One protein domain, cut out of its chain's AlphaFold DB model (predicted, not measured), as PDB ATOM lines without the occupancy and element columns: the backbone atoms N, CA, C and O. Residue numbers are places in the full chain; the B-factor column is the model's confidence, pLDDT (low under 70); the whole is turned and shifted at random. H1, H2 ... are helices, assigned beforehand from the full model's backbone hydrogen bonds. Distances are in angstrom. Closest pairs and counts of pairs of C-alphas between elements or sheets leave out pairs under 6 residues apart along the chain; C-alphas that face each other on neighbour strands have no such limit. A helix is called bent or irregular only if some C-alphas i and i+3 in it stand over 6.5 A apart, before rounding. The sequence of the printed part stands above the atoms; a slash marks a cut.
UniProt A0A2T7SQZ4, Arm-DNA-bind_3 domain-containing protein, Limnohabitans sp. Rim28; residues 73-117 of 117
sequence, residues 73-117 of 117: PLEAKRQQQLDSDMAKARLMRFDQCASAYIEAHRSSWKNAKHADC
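What this domain is: This is residues 73 to 117 of the 117 residues of the protein "Arm-DNA-bind_3 domain-containing protein" of Limnohabitans sp. Rim28 (UniProt A0A2T7SQZ4). The longest helix, H1, and a second helix, H2, form an open V with a tight link at its point, and a tail after H2 hooks back toward it. The arms of the V stay apart. The printed part has 45 residues with two named helices, H1 then H2, and no named strand; its class is all helix. It is extended, with a radius of gyration of the C-alphas of 15.8 A and spans of 49 by 20 by 6 A.

Where its parts are: H1, residues 73 to 91, measures 27.3 A from C-alpha 73 at (65.304, 20.621, -1.510) to C-alpha 91. H2, residues 94 to 108, measures 21.6 A and ends at C-alpha 108 at (27.178, 5.810, 3.269). H2 is irregular: C-alphas 104 and 107 are 7.4 A apart.

How they stand to each other: H1 and H2 are apart, with no C-alpha of one within 8 A of the other. Every O i to N i+4 pair is within hydrogen-bond range in H1, and 9 of 11 in H2.

The domain as a whole: The C-alphas of Pro 73 and Lys 113, the two farthest apart, are 49.3 A apart. The printed part has no cut. The model's pLDDT is under 70 at residues 92, 107 to 108 and 110 to 117.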
ATOM      1  N   PRO A  73      66.026  19.803  -2.491       89.12
ATOM      2  CA  PRO A  73      65.304  20.621  -1.510       89.12
ATOM      3  C   PRO A  73      63.781  20.432  -1.525       89.12
ATOM      4  O   PRO A  73      63.126  20.602  -0.497       89.12
ATOM      5  N   LEU A  74      63.197  20.087  -2.680       87.12
ATOM      6  CA  LEU A  74      61.758  19.828  -2.788       87.12
ATOM      7  C   LEU A  74      61.362  18.541  -2.063       87.12
ATOM      8  O   LEU A  74      60.319  18.501  -1.412       87.12
ATOM      9  N   GLU A  75      62.196  17.508  -2.160       85.88
ATOM     10  CA  GLU A  75      61.968  16.230  -1.483       85.88
ATOM     11  C   GLU A  75      62.170  16.378   0.021       85.88
ATOM     12  O   GLU A  75      61.308  15.953   0.785       85.88
ATOM     13  N   ALA A  76      63.222  17.087   0.445       83.56
ATOM     14  CA  ALA A  76      63.456  17.394   1.854       83.56
ATOM     15  C   ALA A  76      62.266  18.145   2.483       83.56
ATOM     16  O   ALA A  76      61.780  17.769   3.550       83.56
ATOM     17  N   LYS A  77      61.734  19.163   1.789       82.56
ATOM     18  CA  LYS A  77      60.557  19.910   2.257       82.56
ATOM     19  C   LYS A  77      59.297  19.042   2.305       82.56
ATOM     20  O   LYS A  77      58.509  19.156   3.241       82.56
ATOM     21  N   ARG A  78      59.090  18.180   1.304       83.25
ATOM     22  CA  ARG A  78      57.955  17.247   1.281       83.25
ATOM     23  C   ARG A  78      58.031  16.265   2.446       83.25
ATOM     24  O   ARG A  78      57.016  16.042   3.093       83.25
ATOM     25  N   GLN A  79      59.211  15.717   2.720       78.94
ATOM     26  CA  GLN A  79      59.405  14.771   3.811       78.94
ATOM     27  C   GLN A  79      59.113  15.419   5.166       78.94
ATOM     28  O   GLN A  79      58.327  14.878   5.932       78.94
ATOM     29  N   GLN A  80      59.622  16.633   5.406       81.94
ATOM     30  CA  GLN A  80      59.299  17.393   6.620       81.94
ATOM     31  C   GLN A  80      57.793  17.618   6.797       81.94
ATOM     32  O   GLN A  80      57.277  17.495   7.907       81.94
ATOM     33  N   GLN A  81      57.076  17.936   5.713       82.31
ATOM     34  CA  GLN A  81      55.628  18.119   5.772       82.31
ATOM     35  C   GLN A  81      54.927  16.815   6.176       82.31
ATOM     36  O   GLN A  81      54.139  16.820   7.120       82.31
ATOM     37  N   LEU A  82      55.277  15.699   5.527       79.69
ATOM     38  CA  LEU A  82      54.723  14.379   5.833       79.69
ATOM     39  C   LEU A  82      55.023  13.946   7.271       79.69
ATOM     40  O   LEU A  82      54.126  13.475   7.962       79.69
ATOM     41  N   ASP A  83      56.252  14.146   7.742       79.56
ATOM     42  CA  ASP A  83      56.649  13.809   9.108       79.56
ATOM     43  C   ASP A  83      55.859  14.639  10.130       79.56
ATOM     44  O   ASP A  83      55.397  14.106  11.141       79.56
ATOM     45  N   SER A  84      55.631  15.926   9.841       78.19
ATOM     46  CA  SER A  84      54.809  16.798  10.687       78.19
ATOM     47  C   SER A  84      53.341  16.365  10.722       78.19
ATOM     48  O   SER A  84      52.714  16.384  11.782       78.19
ATOM     49  N   ASP A  85      52.795  15.928   9.589       78.69
ATOM     50  CA  ASP A  85      51.406  15.486   9.487       78.69
ATOM     51  C   ASP A  85      51.219  14.115  10.157       78.69
ATOM     52  O   ASP A  85      50.252  13.916  10.894       78.69
ATOM     53  N   MET A  86      52.191  13.204  10.026       75.88
ATOM     54  CA  MET A  86      52.224  11.941  10.772       75.88
ATOM     55  C   MET A  86      52.351  12.165  12.281       75.88
ATOM     56  O   MET A  86      51.688  11.480  13.058       75.88
ATOM     57  N   ALA A  87      53.180  13.117  12.721       77.38
ATOM     58  CA  ALA A  87      53.299  13.458  14.135       77.38
ATOM     59  C   ALA A  87      51.968  13.978  14.700       77.38
ATOM     60  O   ALA A  87      51.555  13.549  15.775       77.38
ATOM     61  N   LYS A  88      51.250  14.827  13.952       76.88
ATOM     62  CA  LYS A  88      49.895  15.269  14.326       76.88
ATOM     63  C   LYS A  88      48.906  14.104  14.378       76.88
ATOM     64  O   LYS A  88      48.146  14.014  15.335       76.88
ATOM     65  N   ALA A  89      48.944  13.197  13.402       73.19
ATOM     66  CA  ALA A  89      48.078  12.020  13.383       73.19
ATOM     67  C   ALA A  89      48.334  11.089  14.583       73.19
ATOM     68  O   ALA A  89      47.389  10.578  15.170       73.19
ATOM     69  N   ARG A  90      49.595  10.923  15.004       72.00
ATOM     70  CA  ARG A  90      49.953  10.163  16.218       72.00
ATOM     71  C   ARG A  90      49.452  10.809  17.513       72.00
ATOM     72  O   ARG A  90      49.307  10.109  18.508       72.00
ATOM     73  N   LEU A  91      49.235  12.124  17.516       72.50
ATOM     74  CA  LEU A  91      48.707  12.865  18.666       72.50
ATOM     75  C   LEU A  91      47.172  12.850  18.731       72.50
ATOM     76  O   LEU A  91      46.623  13.185  19.782       72.50
ATOM     77  N   MET A  92      46.476  12.464  17.653       67.69
ATOM     78  CA  MET A  92      45.032  12.241  17.714       67.69
ATOM     79  C   MET A  92      44.737  11.015  18.576       67.69
ATOM     80  O   MET A  92      45.321   9.943  18.414       67.69
ATOM     81  N   ARG A  93      43.823  11.195  19.524       71.88
ATOM     82  CA  ARG A  93      43.349  10.132  20.407       71.88
ATOM     83  C   ARG A  93      42.339   9.242  19.673       71.88
ATOM     84  O   ARG A  93      41.747   9.643  18.672       71.88
ATOM     85  N   PHE A  94      42.153   8.019  20.174       72.62
ATOM     86  CA  PHE A  94      41.260   7.022  19.569       72.62
ATOM     87  C   PHE A  94      39.822   7.535  19.403       72.62
ATOM     88  O   PHE A  94      39.212   7.291  18.368       72.62
ATOM     89  N   ASP A  95      39.316   8.282  20.387       73.06
ATOM     90  CA  ASP A  95      38.004   8.936  20.345       73.06
ATOM     91  C   ASP A  95      37.879   9.892  19.146       73.06
ATOM     92  O   ASP A  95      36.931   9.797  18.375       73.06
ATOM     93  N   GLN A  96      38.884  10.737  18.907       75.94
ATOM     94  CA  GLN A  96      38.909  11.675  17.783       75.94
ATOM     95  C   GLN A  96      39.000  10.963  16.429       75.94
ATOM     96  O   GLN A  96      38.334  11.366  15.474       75.94
ATOM     97  N   CYS A  97      39.792   9.890  16.336       72.44
ATOM     98  CA  CYS A  97      39.859   9.074  15.124       72.44
ATOM     99  C   CYS A  97      38.535   8.345  14.849       72.44
ATOM    100  O   CYS A  97      38.099   8.303  13.699       72.44
ATOM    101  N   ALA A  98      37.886   7.803  15.884       75.75
ATOM    102  CA  ALA A  98      36.595   7.129  15.771       75.75
ATOM    103  C   ALA A  98      35.493   8.102  15.324       75.75
ATOM    104  O   ALA A  98      34.784   7.809  14.361       75.75
ATOM    105  N   SER A  99      35.409   9.292  15.931       77.25
ATOM    106  CA  SER A  99      34.446  10.324  15.531       77.25
ATOM    107  C   SER A  99      34.669  10.800  14.092       77.25
ATOM    108  O   SER A  99      33.714  10.852  13.321       77.25
ATOM    109  N   ALA A 100      35.917  11.069  13.686       78.44
ATOM    110  CA  ALA A 100      36.228  11.473  12.310       78.44
ATOM    111  C   ALA A 100      35.884  10.378  11.283       78.44
ATOM    112  O   ALA A 100      35.406  10.672  10.186       78.44
ATOM    113  N   TYR A 101      36.102   9.108  11.636       78.44
ATOM    114  CA  TYR A 101      35.748   7.974  10.786       78.44
ATOM    115  C   TYR A 101      34.231   7.819  10.639       78.44
ATOM    116  O   TYR A 101      33.745   7.674   9.515       78.44
ATOM    117  N   ILE A 102      33.490   7.893  11.751       78.94
ATOM    118  CA  ILE A 102      32.023   7.869  11.760       78.94
ATOM    119  C   ILE A 102      31.484   9.025  10.915       78.94
ATOM    120  O   ILE A 102      30.648   8.806  10.045       78.94
ATOM    121  N   GLU A 103      32.000  10.240  11.088       77.88
ATOM    122  CA  GLU A 103      31.525  11.417  10.362       77.88
ATOM    123  C   GLU A 103      31.786  11.336   8.850       77.88
ATOM    124  O   GLU A 103      30.893  11.641   8.058       77.88
ATOM    125  N   ALA A 104      32.954  10.838   8.438       80.56
ATOM    126  CA  ALA A 104      33.284  10.648   7.025       80.56
ATOM    127  C   ALA A 104      32.431   9.562   6.339       80.56
ATOM    128  O   ALA A 104      32.191   9.646   5.134       80.56
ATOM    129  N   HIS A 105      31.965   8.553   7.084       76.94
ATOM    130  CA  HIS A 105      31.274   7.386   6.520       76.94
ATOM    131  C   HIS A 105      29.771   7.328   6.832       76.94
ATOM    132  O   HIS A 105      29.060   6.541   6.202       76.94
ATOM    133  N   ARG A 106      29.245   8.182   7.726       72.31
ATOM    134  CA  ARG A 106      27.827   8.163   8.144       72.31
ATOM    135  C   ARG A 106      26.846   8.317   6.986       72.31
ATOM    136  O   ARG A 106      25.766   7.739   7.026       72.31
ATOM    137  N   SER A 107      27.213   9.066   5.944       68.44
ATOM    138  CA  SER A 107      26.375   9.285   4.756       68.44
ATOM    139  C   SER A 107      26.251   8.040   3.868       68.44
ATOM    140  O   SER A 107      25.298   7.926   3.102       68.44
ATOM    141  N   SER A 108      27.182   7.087   3.990       66.75
ATOM    142  CA  SER A 108      27.178   5.810   3.269       66.75
ATOM    143  C   SER A 108      26.409   4.706   4.007       66.75
ATOM    144  O   SER A 108      26.200   3.626   3.442       66.75
ATOM    145  N   TRP A 109      26.018   4.910   5.266       73.06
ATOM    146  CA  TRP A 109      25.417   3.861   6.086       73.06
ATOM    147  C   TRP A 109      23.895   3.862   5.975       73.06
ATOM    148  O   TRP A 109      23.219   4.837   6.280       73.06
ATOM    149  N   LYS A 110      23.341   2.718   5.561       58.44
ATOM    150  CA  LYS A 110      21.893   2.532   5.369       58.44
ATOM    151  C   LYS A 110      21.106   2.353   6.680       58.44
ATOM    152  O   LYS A 110      19.883   2.330   6.636       58.44
ATOM    153  N   ASN A 111      21.781   2.215   7.827       58.91
ATOM    154  CA  ASN A 111      21.170   2.008   9.145       58.91
ATOM    155  C   ASN A 111      21.730   3.006  10.170       58.91
ATOM    156  O   ASN A 111      22.925   2.993  10.458       58.91
ATOM    157  N   ALA A 112      20.851   3.818  10.767       60.75
ATOM    158  CA  ALA A 112      21.208   4.905  11.686       60.75
ATOM    159  C   ALA A 112      21.913   4.447  12.980       60.75
ATOM    160  O   ALA A 112      22.636   5.221  13.592       60.75
ATOM    161  N   LYS A 113      21.766   3.174  13.374       58.62
ATOM    162  CA  LYS A 113      22.332   2.631  14.626       58.62
ATOM    163  C   LYS A 113      23.863   2.587  14.678       58.62
ATOM    164  O   LYS A 113      24.411   2.388  15.751       58.62
ATOM    165  N   HIS A 114      24.549   2.736  13.547       56.22
ATOM    166  CA  HIS A 114      26.014   2.743  13.508       56.22
ATOM    167  C   HIS A 114      26.618   4.142  13.699       56.22
ATOM    168  O   HIS A 114      27.834   4.250  13.792       56.22
ATOM    169  N   ALA A 115      25.795   5.197  13.752       52.84
ATOM    170  CA  ALA A 115      26.253   6.584  13.833       52.84
ATOM    171  C   ALA A 115      26.415   7.132  15.268       52.84
ATOM    172  O   ALA A 115      27.056   8.167  15.414       52.84
ATOM    173  N   ASP A 116      25.875   6.452  16.288       50.44
ATOM    174  CA  ASP A 116      25.744   6.969  17.668       50.44
ATOM    175  C   ASP A 116      26.506   6.128  18.726       50.44
ATOM    176  O   ASP A 116      25.987   5.900  19.820       50.44
ATOM    177  N   CYS A 117      27.719   5.646  18.427       44.28
ATOM    178  CA  CYS A 117      28.568   4.941  19.405       44.28
ATOM    179  C   CYS A 117      29.850   5.714  19.718       44.28
ATOM    180  O   CYS A 117      30.548   6.093  18.749       44.28
TER     181      CYS A 117